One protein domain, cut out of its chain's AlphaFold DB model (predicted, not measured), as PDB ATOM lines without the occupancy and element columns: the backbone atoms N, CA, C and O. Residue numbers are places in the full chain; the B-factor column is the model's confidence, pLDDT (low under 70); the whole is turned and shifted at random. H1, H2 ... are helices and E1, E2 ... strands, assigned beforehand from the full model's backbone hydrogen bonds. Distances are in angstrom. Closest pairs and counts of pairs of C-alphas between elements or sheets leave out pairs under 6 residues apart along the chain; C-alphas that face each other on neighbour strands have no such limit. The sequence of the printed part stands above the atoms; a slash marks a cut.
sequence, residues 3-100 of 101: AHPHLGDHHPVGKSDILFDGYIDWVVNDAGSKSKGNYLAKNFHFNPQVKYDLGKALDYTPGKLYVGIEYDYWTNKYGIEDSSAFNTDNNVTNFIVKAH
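AT A GLANCE: This is residues 3 to 100 of the 101 residues of the protein "Nucleoside-binding outer membrane protein" of Pseudomonas sp. BAY1663 (UniProt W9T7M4). One twisted antiparallel sheet, ordered E1 E2 E3 E4 E5, makes most of a rod, with two long loops, residues 28 to 42 and 75 to 89, beyond one end and tiny helix H1 at the other. The 98 printed residues run E1 E2 E3 H1 E4 E5, class mostly strand; E1 E2 E3 form a meander, each the antiparallel neighbour of the one before. The whole is loose, radius of gyration of the C-alphas 17.9 A, spanning 60 by 26 by 19 A.

HOW THE PARTS SIT: E3, residues 43 to 53, forms a hairpin with E2, residues 16 to 27; N 19 and O 51 are 2.7 A apart, within hydrogen-bond range. Also within range are N 11 of edge strand E1, residues 6 to 13, and O 18 of E2, 2.9 A; N 46 of E3 and O 73 of E4, residues 65 to 74, 2.8 A; and N 66 of E4 and O 98 of edge strand E5, residues 90 to 99, 2.8 A. E4 bends by 60 degrees at residue 68, E5 by 65 at residue 93. H1, residues 54 to 57, is only just at the sheet's level, height 4.0 A, and too short for any O i to N i+4 pair.

IN THESE COORDINATES: E2 is 36.7 A long and E3 31.9 A. C-alpha 6 is at (297.985, 275.512, 242.404), C-alpha 99 at (302.576, 274.692, 224.599).

THE WHOLE: The farthest C-alphas, Ser 35 and Asp 59, are 59.8 A apart. The printed part has no cut; links E2 to E3 and E4 to E5 are long. Residue 3 has pLDDT under 70.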
ATOM      1  N   ALA A   3     302.748 270.874 251.183       69.56
ATOM      2  CA  ALA A   3     301.474 271.338 250.651       69.56
ATOM      3  C   ALA A   3     301.727 272.081 249.342       69.56
ATOM      4  O   ALA A   3     302.585 272.952 249.307       69.56
ATOM      5  N   HIS A   4     300.957 271.746 248.302       72.06
ATOM      6  CA  HIS A   4     301.168 272.248 246.942       72.06
ATOM      7  C   HIS A   4     299.890 272.855 246.342       72.06
ATOM      8  O   HIS A   4     299.249 272.230 245.492       72.06
ATOM      9  N   PRO A   5     299.432 274.031 246.803       74.94
ATOM     10  CA  PRO A   5     298.341 274.734 246.142       74.94
ATOM     11  C   PRO A   5     298.761 275.198 244.740       74.94
ATOM     12  O   PRO A   5     299.837 275.766 244.562       74.94
ATOM     13  N   HIS A   6     297.876 274.992 243.766       76.12
ATOM     14  CA  HIS A   6     297.985 275.512 242.404       76.12
ATOM     15  C   HIS A   6     296.887 276.556 242.192       76.12
ATOM     16  O   HIS A   6     295.730 276.309 242.539       76.12
ATOM     17  N   LEU A   7     297.235 277.707 241.618       74.81
ATOM     18  CA  LEU A   7     296.272 278.750 241.250       74.81
ATOM     19  C   LEU A   7     296.057 278.721 239.735       74.81
ATOM     20  O   LEU A   7     296.999 278.478 238.997       74.81
ATOM     21  N   GLY A   8     294.836 278.928 239.258       80.19
ATOM     22  CA  GLY A   8     294.568 279.055 237.827       80.19
ATOM     23  C   GLY A   8     293.352 279.935 237.616       80.19
ATOM     24  O   GLY A   8     292.232 279.460 237.795       80.19
ATOM     25  N   ASP A   9     293.578 281.202 237.271       87.69
ATOM     26  CA  ASP A   9     292.508 282.163 236.990       87.69
ATOM     27  C   ASP A   9     292.777 282.929 235.690       87.69
ATOM     28  O   ASP A   9     293.913 283.316 235.396       87.69
ATOM     29  N   HIS A  10     291.722 283.124 234.900       92.19
ATOM     30  CA  HIS A  10     291.774 283.759 233.588       92.19
ATOM     31  C   HIS A  10     291.047 285.101 233.624       92.19
ATOM     32  O   HIS A  10     289.871 285.168 233.979       92.19
ATOM     33  N   HIS A  11     291.704 286.157 233.142       93.00
ATOM     34  CA  HIS A  11     291.075 287.465 232.971       93.00
ATOM     35  C   HIS A  11     291.215 287.973 231.535       93.00
ATOM     36  O   HIS A  11     292.321 287.973 230.988       93.00
ATOM     37  N   PRO A  12     290.122 288.451 230.923       93.75
ATOM     38  CA  PRO A  12     290.144 288.930 229.550       93.75
ATOM     39  C   PRO A  12     290.935 290.237 229.422       93.75
ATOM     40  O   PRO A  12     290.737 291.177 230.192       93.75
ATOM     41  N   VAL A  13     291.793 290.317 228.403       93.25
ATOM     42  CA  VAL A  13     292.532 291.522 228.002       93.25
ATOM     43  C   VAL A  13     292.581 291.604 226.476       93.25
ATOM     44  O   VAL A  13     293.245 290.819 225.797       93.25
ATOM     45  N   GLY A  14     291.881 292.592 225.914       91.88
ATOM     46  CA  GLY A  14     291.763 292.750 224.465       91.88
ATOM     47  C   GLY A  14     291.069 291.547 223.824       91.88
ATOM     48  O   GLY A  14     289.964 291.183 224.220       91.88
ATOM     49  N   LYS A  15     291.716 290.932 222.828       93.00
ATOM     50  CA  LYS A  15     291.198 289.740 222.134       93.00
ATOM     51  C   LYS A  15     291.564 288.410 222.799       93.00
ATOM     52  O   LYS A  15     291.204 287.359 222.279       93.00
ATOM     53  N   SER A  16     292.289 288.439 223.913       96.75
ATOM     54  CA  SER A  16     292.793 287.234 224.564       96.75
ATOM     55  C   SER A  16     292.641 287.290 226.084       96.75
ATOM     56  O   SER A  16     291.943 288.160 226.597       96.75
ATOM     57  N   ASP A  17     293.267 286.353 226.792       97.00
ATOM     58  CA  ASP A  17     293.237 286.242 228.245       97.00
ATOM     59  C   ASP A  17     294.652 286.309 228.832       97.00
ATOM     60  O   ASP A  17     295.615 285.783 228.264       97.00
ATOM     61  N   ILE A  18     294.755 286.927 230.005       96.88
ATOM     62  CA  ILE A  18     295.869 286.732 230.926       96.88
ATOM     63  C   ILE A  18     295.502 285.581 231.865       96.88
ATOM     64  O   ILE A  18     294.413 285.563 232.431       96.88
ATOM     65  N   LEU A  19     296.422 284.639 232.029       96.25
ATOM     66  CA  LEU A  19     296.359 283.531 232.970       96.25
ATOM     67  C   LEU A  19     297.324 283.809 234.128       96.25
ATOM     68  O   LEU A  19     298.542 283.857 233.922       96.25
ATOM     69  N   PHE A  20     296.774 283.958 235.333       95.88
ATOM     70  CA  PHE A  20     297.540 283.907 236.574       95.88
ATOM     71  C   PHE A  20     297.620 282.459 237.038       95.88
ATOM     72  O   PHE A  20     296.604 281.797 237.250       95.88
ATOM     73  N   ASP A  21     298.845 281.974 237.161       94.88
ATOM     74  CA  ASP A  21     299.154 280.586 237.467       94.88
ATOM     75  C   ASP A  21     300.330 280.541 238.448       94.88
ATOM     76  O   ASP A  21     300.923 281.564 238.795       94.88
ATOM     77  N   GLY A  22     300.671 279.354 238.908       95.12
ATOM     78  CA  GLY A  22     301.804 279.108 239.765       95.12
ATOM     79  C   GLY A  22     301.455 278.181 240.905       95.12
ATOM     80  O   GLY A  22     300.324 277.710 241.064       95.12
ATOM     81  N   TYR A  23     302.464 277.943 241.725       95.31
ATOM     82  CA  TYR A  23     302.333 277.115 242.904       95.31
ATOM     83  C   TYR A  23     303.137 277.677 244.063       95.31
ATOM     84  O   TYR A  23     304.045 278.501 243.906       95.31
ATOM     85  N   ILE A  24     302.780 277.189 245.240       95.62
ATOM     86  CA  ILE A  24     303.609 277.280 246.428       95.62
ATOM     87  C   ILE A  24     303.886 275.847 246.876       95.62
ATOM     88  O   ILE A  24     302.987 275.018 246.828       95.62
ATOM     89  N   ASP A  25     305.103 275.560 247.310       94.44
ATOM     90  CA  ASP A  25     305.450 274.387 248.102       94.44
ATOM     91  C   ASP A  25     306.159 274.841 249.377       94.44
ATOM     92  O   ASP A  25     306.919 275.811 249.380       94.44
ATOM     93  N   TRP A  26     305.915 274.149 250.481       94.06
ATOM     94  CA  TRP A  26     306.668 274.372 251.701       94.06
ATOM     95  C   TRP A  26     306.866 273.088 252.490       94.06
ATOM     96  O   TRP A  26     305.961 272.277 252.690       94.06
ATOM     97  N   VAL A  27     308.053 272.971 253.065       94.62
ATOM     98  CA  VAL A  27     308.383 272.004 254.101       94.62
ATOM     99  C   VAL A  27     308.636 272.795 255.373       94.62
ATOM    100  O   VAL A  27     309.597 273.547 255.449       94.62
ATOM    101  N   VAL A  28     307.768 272.640 256.374       91.81
ATOM    102  CA  VAL A  28     307.817 273.461 257.602       91.81
ATOM    103  C   VAL A  28     308.861 273.015 258.629       91.81
ATOM    104  O   VAL A  28     309.288 273.824 259.449       91.81
ATOM    105  N   ASN A  29     309.271 271.744 258.591       93.75
ATOM    106  CA  ASN A  29     310.176 271.151 259.575       93.75
ATOM    107  C   ASN A  29     311.432 270.629 258.895       93.75
ATOM    108  O   ASN A  29     311.345 270.007 257.836       93.75
ATOM    109  N   ASP A  30     312.563 270.791 259.571       94.06
ATOM    110  CA  ASP A  30     313.771 270.059 259.222       94.06
ATOM    111  C   ASP A  30     313.557 268.552 259.447       94.06
ATOM    112  O   ASP A  30     312.728 268.125 260.263       94.06
ATOM    113  N   ALA A  31     314.318 267.729 258.733       93.69
ATOM    114  CA  ALA A  31     314.295 266.278 258.863       93.69
ATOM    115  C   ALA A  31     315.716 265.696 258.915       93.69
ATOM    116  O   ALA A  31     316.671 266.280 258.411       93.69
ATOM    117  N   GLY A  32     315.861 264.516 259.521       93.56
ATOM    118  CA  GLY A  32     317.153 263.834 259.639       93.56
ATOM    119  C   GLY A  32     318.074 264.428 260.712       93.56
ATOM    120  O   GLY A  32     317.617 265.019 261.687       93.56
ATOM    121  N   SER A  33     319.384 264.203 260.577       92.06
ATOM    122  CA  SER A  33     320.402 264.680 261.520       92.06
ATOM    123  C   SER A  33     321.668 265.138 260.801       92.06
ATOM    124  O   SER A  33     322.230 264.395 259.993       92.06
ATOM    125  N   LYS A  34     322.191 266.312 261.183       91.88
ATOM    126  CA  LYS A  34     323.470 266.835 260.667       91.88
ATOM    127  C   LYS A  34     324.629 265.882 260.967       91.88
ATOM    128  O   LYS A  34     325.463 265.634 260.107       91.88
ATOM    129  N   SER A  35     324.624 265.256 262.146       93.06
ATOM    130  CA  SER A  35     325.662 264.294 262.543       93.06
ATOM    131  C   SER A  35     325.622 262.970 261.774       93.06
ATOM    132  O   SER A  35     326.609 262.244 261.775       93.06
ATOM    133  N   LYS A  36     324.496 262.644 261.123       93.69
ATOM    134  CA  LYS A  36     324.326 261.419 260.321       93.69
ATOM    135  C   LYS A  36     324.440 261.674 258.814       93.69
ATOM    136  O   LYS A  36     324.268 260.739 258.041       93.69
ATOM    137  N   GLY A  37     324.690 262.919 258.398       90.56
ATOM    138  CA  GLY A  37     324.820 263.296 256.988       90.56
ATOM    139  C   GLY A  37     323.523 263.215 256.174       90.56
ATOM    140  O   GLY A  37     323.584 263.242 254.952       90.56
ATOM    141  N   ASN A  38     322.356 263.105 256.820       92.44
ATOM    142  CA  ASN A  38     321.049 262.990 256.156       92.44
ATOM    143  C   ASN A  38     320.094 264.139 256.517       92.44
ATOM    144  O   ASN A  38     318.877 263.962 256.515       92.44
ATOM    145  N   TYR A  39     320.653 265.281 256.910       95.44
ATOM    146  CA  TYR A  39     319.888 266.467 257.268       95.44
ATOM    147  C   TYR A  39     319.236 267.093 256.034       95.44
ATOM    148  O   TYR A  39     319.904 267.299 255.025       95.44
ATOM    149  N   LEU A  40     317.954 267.423 256.153       95.69
ATOM    150  CA  LEU A  40     317.188 268.184 255.177       95.69
ATOM    151  C   LEU A  40     316.603 269.403 255.880       95.69
ATOM    152  O   LEU A  40     315.849 269.260 256.843       95.69
ATOM    153  N   ALA A  41     316.952 270.586 255.394       96.06
ATOM    154  CA  ALA A  41     316.411 271.838 255.886       96.06
ATOM    155  C   ALA A  41     314.972 272.044 255.392       96.06
ATOM    156  O   ALA A  41     314.607 271.701 254.259       96.06
ATOM    157  N   LYS A  42     314.163 272.672 256.242       96.12
ATOM    158  CA  LYS A  42     312.896 273.288 255.858       96.12
ATOM    159  C   LYS A  42     313.110 274.232 254.673       96.12
ATOM    160  O   LYS A  42     314.142 274.897 254.571       96.12
ATOM    161  N   ASN A  43     312.133 274.300 253.786       95.88
ATOM    162  CA  ASN A  43     312.230 275.099 252.572       95.88
ATOM    163  C   ASN A  43     310.866 275.654 252.168       95.88
ATOM    164  O   ASN A  43     309.824 275.111 252.537       95.88
ATOM    165  N   PHE A  44     310.901 276.752 251.427       96.31
ATOM    166  CA  PHE A  44     309.750 277.424 250.857       96.31
ATOM    167  C   PHE A  44     310.041 277.698 249.389       96.31
ATOM    168  O   PHE A  44     311.067 278.301 249.079       96.31
ATOM    169  N   HIS A  45     309.149 277.263 248.508       96.94
ATOM    170  CA  HIS A  45     309.231 277.465 247.070       96.94
ATOM    171  C   HIS A  45     307.960 278.154 246.592       96.94
ATOM    172  O   HIS A  45     306.861 277.633 246.740       96.94
ATOM    173  N   PHE A  46     308.103 279.339 246.022       96.50
ATOM    174  CA  PHE A  46     307.019 280.098 245.425       96.50
ATOM    175  C   PHE A  46     307.344 280.370 243.964       96.50
ATOM    176  O   PHE A  46     308.380 280.964 243.657       96.50
ATOM    177  N   ASN A  47     306.449 279.942 243.075       97.12
ATOM    178  CA  ASN A  47     306.619 280.102 241.639       97.12
ATOM    179  C   ASN A  47     305.376 280.711 240.975       97.12
ATOM    180  O   ASN A  47     304.636 279.994 240.298       97.12
ATOM    181  N   PRO A  48     305.086 282.011 241.185       97.12
ATOM    182  CA  PRO A  48     304.001 282.678 240.479       97.12
ATOM    183  C   PRO A  48     304.352 282.864 238.999       97.12
ATOM    184  O   PRO A  48     305.496 283.139 238.625       97.12
ATOM    185  N   GLN A  49     303.330 282.767 238.157       97.69
ATOM    186  CA  GLN A  49     303.418 282.904 236.712       97.69
ATOM    187  C   GLN A  49     302.319 283.837 236.209       97.69
ATOM    188  O   GLN A  49     301.158 283.738 236.609       97.69
ATOM    189  N   VAL A  50     302.679 284.709 235.270       97.50
ATOM    190  CA  VAL A  50     301.727 285.531 234.518       97.50
ATOM    191  C   VAL A  50     301.918 285.225 233.048       97.50
ATOM    192  O   VAL A  50     303.003 285.417 232.498       97.50
ATOM    193  N   LYS A  51     300.861 284.733 232.411       97.88
ATOM    194  CA  LYS A  51     300.886 284.276 231.023       97.88
ATOM    195  C   LYS A  51     299.817 284.971 230.206       97.88
ATOM    196  O   LYS A  51     298.750 285.275 230.711       97.88
ATOM    197  N   TYR A  52     300.092 285.179 228.931       97.62
ATOM    198  CA  TYR A  52     299.143 285.650 227.936       97.62
ATOM    199  C   TYR A  52     298.840 284.508 226.969       97.62
ATOM    200  O   TYR A  52     299.765 283.842 226.494       97.62
ATOM    201  N   ASP A  53     297.559 284.263 226.691       97.94
ATOM    202  CA  ASP A  53     297.140 283.255 225.715       97.94
ATOM    203  C   ASP A  53     297.451 283.756 224.295       97.94
ATOM    204  O   ASP A  53     296.694 284.499 223.662       97.94
ATOM    205  N   LEU A  54     298.626 283.383 223.793       97.50
ATOM    206  CA  LEU A  54     299.071 283.749 222.455       97.50
ATOM    207  C   LEU A  54     298.267 283.004 221.382       97.50
ATOM    208  O   LEU A  54     298.042 283.557 220.311       97.50
ATOM    209  N   GLY A  55     297.804 281.784 221.674       96.62
ATOM    210  CA  GLY A  55     296.947 281.012 220.775       96.62
ATOM    211  C   GLY A  55     295.651 281.757 220.470       96.62
ATOM    212  O   GLY A  55     295.376 282.069 219.313       96.62
ATOM    213  N   LYS A  56     294.911 282.143 221.513       96.31
ATOM    214  CA  LYS A  56     293.687 282.942 221.383       96.31
ATOM    215  C   LYS A  56     293.955 284.307 220.741       96.31
ATOM    216  O   LYS A  56     293.191 284.748 219.890       96.31
ATOM    217  N   ALA A  57     295.079 284.952 221.064       95.56
ATOM    218  CA  ALA A  57     295.462 286.212 220.432       95.56
ATOM    219  C   ALA A  57     295.780 286.085 218.934       95.56
ATOM    220  O   ALA A  57     295.751 287.089 218.233       95.56
ATOM    221  N   LEU A  58     296.101 284.902 218.423       96.62
ATOM    222  CA  LEU A  58     296.376 284.670 217.002       96.62
ATOM    223  C   LEU A  58     295.200 283.997 216.283       96.62
ATOM    224  O   LEU A  58     295.382 283.475 215.188       96.62
ATOM    225  N   ASP A  59     294.010 284.012 216.895       96.38
ATOM    226  CA  ASP A  59     292.801 283.355 216.387       96.38
ATOM    227  C   ASP A  59     292.976 281.829 216.198       96.38
ATOM    228  O   ASP A  59     292.292 281.188 215.399       96.38
ATOM    229  N   TYR A  60     293.895 281.232 216.965       95.88
ATOM    230  CA  TYR A  60     294.075 279.787 217.092       95.88
ATOM    231  C   TYR A  60     293.327 279.235 218.309       95.88
ATOM    232  O   TYR A  60     292.690 279.967 219.065       95.88
ATOM    233  N   THR A  61     293.402 277.913 218.505       96.19
ATOM    234  CA  THR A  61     292.771 277.227 219.636       96.19
ATOM    235  C   THR A  61     293.231 277.835 220.970       96.19
ATOM    236  O   THR A  61     294.425 277.750 221.289       96.19
ATOM    237  N   PRO A  62     292.312 278.409 221.772       96.00
ATOM    238  CA  PRO A  62     292.638 278.958 223.083       96.00
ATOM    239  C   PRO A  62     293.272 277.920 224.009       96.00
ATOM    240  O   PRO A  62     292.970 276.725 223.952       96.00
ATOM    241  N   GLY A  63     294.175 278.382 224.864       95.19
ATOM    242  CA  GLY A  63     294.836 277.587 225.890       95.19
ATOM    243  C   GLY A  63     295.861 276.560 225.407       95.19
ATOM    244  O   GLY A  63     296.325 275.736 226.204       95.19
ATOM    245  N   LYS A  64     296.237 276.608 224.123       96.50
ATOM    246  CA  LYS A  64     297.257 275.732 223.525       96.50
ATOM    247  C   LYS A  64     298.649 276.356 223.471       96.50
ATOM    248  O   LYS A  64     299.625 275.613 223.465       96.50
ATOM    249  N   LEU A  65     298.757 277.684 223.467       97.69
ATOM    250  CA  LEU A  65     300.039 278.385 223.438       97.69
ATOM    251  C   LEU A  65     299.999 279.618 224.335       97.69
ATOM    252  O   LEU A  65     299.234 280.548 224.092       97.69
ATOM    253  N   TYR A  66     300.877 279.642 225.329       97.94
ATOM    254  CA  TYR A  66     301.060 280.761 226.238       97.94
ATOM    255  C   TYR A  66     302.479 281.305 226.150       97.94
ATOM    256  O   TYR A  66     303.435 280.544 225.998       97.94
ATOM    257  N   VAL A  67     302.612 282.614 226.331       98.25
ATOM    258  CA  VAL A  67     303.894 283.279 226.593       98.25
ATOM    259  C   VAL A  67     303.771 284.110 227.858       98.25
ATOM    260  O   VAL A  67     302.680 284.579 228.172       98.25
ATOM    261  N   GLY A  68     304.848 284.304 228.603       98.00
ATOM    262  CA  GLY A  68     304.743 285.045 229.850       98.00
ATOM    263  C   GLY A  68     306.044 285.208 230.605       98.00
ATOM    264  O   GLY A  68     307.132 285.010 230.061       98.00
ATOM    265  N   ILE A  69     305.887 285.542 231.879       98.31
ATOM    266  CA  ILE A  69     306.960 285.617 232.861       98.31
ATOM    267  C   ILE A  69     306.654 284.690 234.033       98.31
ATOM    268  O   ILE A  69     305.494 284.465 234.389       98.31
ATOM    269  N   GLU A  70     307.708 284.193 234.650       97.50
ATOM    270  CA  GLU A  70     307.652 283.470 235.912       97.50
ATOM    271  C   GLU A  70     308.694 284.038 236.869       97.50
ATOM    272  O   GLU A  70     309.750 284.523 236.453       97.50
ATOM    273  N   TYR A  71     308.389 283.973 238.157       97.44
ATOM    274  CA  TYR A  71     309.337 284.276 239.218       97.44
ATOM    275  C   TYR A  71     309.522 283.016 240.055       97.44
ATOM    276  O   TYR A  71     308.541 282.392 240.427       97.44
ATOM    277  N   ASP A  72     310.755 282.601 240.312       97.25
ATOM    278  CA  ASP A  72     311.088 281.433 241.125       97.25
ATOM    279  C   ASP A  72     311.852 281.897 242.364       97.25
ATOM    280  O   ASP A  72     312.981 282.390 242.272       97.25
ATOM    281  N   TYR A  73     311.204 281.755 243.516       97.81
ATOM    282  CA  TYR A  73     311.811 281.981 244.815       97.81
ATOM    283  C   TYR A  73     311.828 280.680 245.602       97.81
ATOM    284  O   TYR A  73     310.765 280.166 245.943       97.81
ATOM    285  N   TRP A  74     313.013 280.158 245.915       97.81
ATOM    286  CA  TRP A  74     313.158 278.895 246.636       97.81
ATOM    287  C   TRP A  74     314.248 278.977 247.698       97.81
ATOM    288  O   TRP A  74     315.426 279.021 247.363       97.81
ATOM    289  N   THR A  75     313.879 278.956 248.977       97.38
ATOM    290  CA  THR A  75     314.858 278.923 250.074       97.38
ATOM    291  C   THR A  75     315.395 277.515 250.295       97.38
ATOM    292  O   THR A  75     314.592 276.581 250.255       97.38
ATOM    293  N   ASN A  76     316.667 277.344 250.661       96.06
ATOM    294  CA  ASN A  76     317.261 276.031 250.953       96.06
ATOM    295  C   ASN A  76     316.937 274.994 249.863       96.06
ATOM    296  O   ASN A  76     316.353 273.936 250.139       96.06
ATOM    297  N   LYS A  77     317.224 275.330 248.602       94.31
ATOM    298  CA  LYS A  77     316.830 274.521 247.447       94.31
ATOM    299  C   LYS A  77     317.222 273.048 247.624       94.31
ATOM    300  O   LYS A  77     318.327 272.724 248.057       94.31
ATOM    301  N   TYR A  78     316.286 272.148 247.314       92.88
ATOM    302  CA  TYR A  78     316.386 270.695 247.548       92.88
ATOM    303  C   TYR A  78     316.564 270.263 249.020       92.88
ATOM    304  O   TYR A  78     316.967 269.132 249.286       92.88
ATOM    305  N   GLY A  79     316.259 271.136 249.983       93.31
ATOM    306  CA  GLY A  79     316.489 270.895 251.410       93.31
ATOM    307  C   GLY A  79     317.952 271.057 251.828       93.31
ATOM    308  O   GLY A  79     318.320 270.618 252.918       93.31
ATOM    309  N   ILE A  80     318.792 271.659 250.983       94.19
ATOM    310  CA  ILE A  80     320.195 271.930 251.299       94.19
ATOM    311  C   ILE A  80     320.272 273.296 251.978       94.19
ATOM    312  O   ILE A  80     319.886 274.303 251.391       94.19
ATOM    313  N   GLU A  81     320.757 273.314 253.217       93.81
ATOM    314  CA  GLU A  81     320.845 274.521 254.041       93.81
ATOM    315  C   GLU A  81     321.754 275.580 253.403       93.81
ATOM    316  O   GLU A  81     322.903 275.291 253.056       93.81
ATOM    317  N   ASP A  82     321.226 276.794 253.268       94.31
ATOM    318  CA  ASP A  82     321.964 277.958 252.787       94.31
ATOM    319  C   ASP A  82     323.075 278.351 253.769       94.31
ATOM    320  O   ASP A  82     322.931 278.270 254.995       94.31
ATOM    321  N   SER A  83     324.222 278.763 253.232       94.44
ATOM    322  CA  SER A  83     325.357 279.211 254.034       94.44
ATOM    323  C   SER A  83     326.222 280.220 253.284       94.44
ATOM    324  O   SER A  83     326.232 280.283 252.056       94.44
ATOM    325  N   SER A  84     327.077 280.941 254.015       93.38
ATOM    326  CA  SER A  84     328.030 281.884 253.414       93.38
ATOM    327  C   SER A  84     329.019 281.236 252.437       93.38
ATOM    328  O   SER A  84     329.605 281.931 251.613       93.38
ATOM    329  N   ALA A  85     329.257 279.926 252.558       93.69
ATOM    330  CA  ALA A  85     330.165 279.177 251.692       93.69
ATOM    331  C   ALA A  85     329.449 278.538 250.490       93.69
ATOM    332  O   ALA A  85     330.097 278.205 249.499       93.69
ATOM    333  N   PHE A  86     328.133 278.346 250.582       93.19
ATOM    334  CA  PHE A  86     327.329 277.688 249.564       93.19
ATOM    335  C   PHE A  86     325.911 278.250 249.601       93.19
ATOM    336  O   PHE A  86     325.128 277.892 250.481       93.19
ATOM    337  N   ASN A  87     325.625 279.147 248.657       95.00
ATOM    338  CA  ASN A  87     324.304 279.735 248.514       95.00
ATOM    339  C   ASN A  87     323.374 278.735 247.818       95.00
ATOM    340  O   ASN A  87     323.689 278.249 246.727       95.00
ATOM    341  N   THR A  88     322.256 278.422 248.462       95.75
ATOM    342  CA  THR A  88     321.233 277.507 247.940       95.75
ATOM    343  C   THR A  88     319.878 278.167 247.776       95.75
ATOM    344  O   THR A  88     318.953 277.529 247.270       95.75
ATOM    345  N   ASP A  89     319.751 279.434 248.152       96.38
ATOM    346  CA  ASP A  89     318.558 280.215 247.888       96.38
ATOM    347  C   ASP A  89     318.473 280.571 246.397       96.38
ATOM    348  O   ASP A  89     319.411 281.062 245.769       96.38
ATOM    349  N   ASN A  90     317.308 280.330 245.803       96.19
ATOM    350  CA  ASN A  90     317.004 280.690 244.429       96.19
ATOM    351  C   ASN A  90     316.124 281.940 244.398       96.19
ATOM    352  O   ASN A  90     315.128 282.022 245.117       96.19
ATOM    353  N   ASN A  91     316.475 282.894 243.541       96.88
ATOM    354  CA  ASN A  91     315.688 284.093 243.282       96.88
ATOM    355  C   ASN A  91     315.891 284.501 241.822       96.88
ATOM    356  O   ASN A  91     316.914 285.092 241.470       96.88
ATOM    357  N   VAL A  92     314.965 284.103 240.953       97.56
ATOM    358  CA  VAL A  92     315.137 284.242 239.505       97.56
ATOM    359  C   VAL A  92     313.832 284.676 238.854       97.56
ATOM    360  O   VAL A  92     312.760 284.209 239.216       97.56
ATOM    361  N   THR A  93     313.923 285.563 237.864       98.06
ATOM    362  CA  THR A  93     312.814 285.883 236.955       98.06
ATOM    363  C   THR A  93     313.138 285.324 235.575       98.06
ATOM    364  O   THR A  93     314.213 285.611 235.048       98.06
ATOM    365  N   ASN A  94     312.216 284.570 234.977       97.94
ATOM    366  CA  ASN A  94     312.376 284.002 233.638       97.94
ATOM    367  C   ASN A  94     311.262 284.461 232.694       97.94
ATOM    368  O   ASN A  94     310.162 284.829 233.112       97.94
ATOM    369  N   PHE A  95     311.543 284.361 231.395       98.38
ATOM    370  CA  PHE A  95     310.519 284.337 230.354       98.38
ATOM    371  C   PHE A  95     310.113 282.891 230.070       98.38
ATOM    372  O   PHE A  95     310.966 282.005 230.036       98.38
ATOM    373  N   ILE A  96     308.826 282.660 229.815       97.62
ATOM    374  CA  ILE A  96     308.278 281.328 229.547       97.62
ATOM    375  C   ILE A  96     307.485 281.298 228.240       97.62
ATOM    376  O   ILE A  96     306.748 282.226 227.909       97.62
ATOM    377  N   VAL A  97     307.605 280.176 227.529       97.81
ATOM    378  CA  VAL A  97     306.692 279.751 226.465       97.81
ATOM    379  C   VAL A  97     306.153 278.375 226.847       97.81
ATOM    380  O   VAL A  97     306.931 277.467 227.130       97.81
ATOM    381  N   LYS A  98     304.828 278.211 226.871       96.81
ATOM    382  CA  LYS A  98     304.163 276.952 227.238       96.81
ATOM    383  C   LYS A  98     303.228 276.513 226.119       96.81
ATOM    384  O   LYS A  98     302.315 277.253 225.764       96.81
ATOM    385  N   ALA A  99     303.438 275.307 225.601       96.94
ATOM    386  CA  ALA A  99     302.576 274.692 224.599       96.94
ATOM    387  C   ALA A  99     301.866 273.459 225.180       96.94
ATOM    388  O   ALA A  99     302.492 272.644 225.857       96.94
ATOM    389  N   HIS A 100     300.570 273.323 224.908       94.75
ATOM    390  CA  HIS A 100     299.783 272.125 225.199       94.75
ATOM    391  C   HIS A 100     299.362 271.485 223.874       94.75
ATOM    392  O   HIS A 100     298.880 272.193 222.992       94.75
TER     393      HIS A 100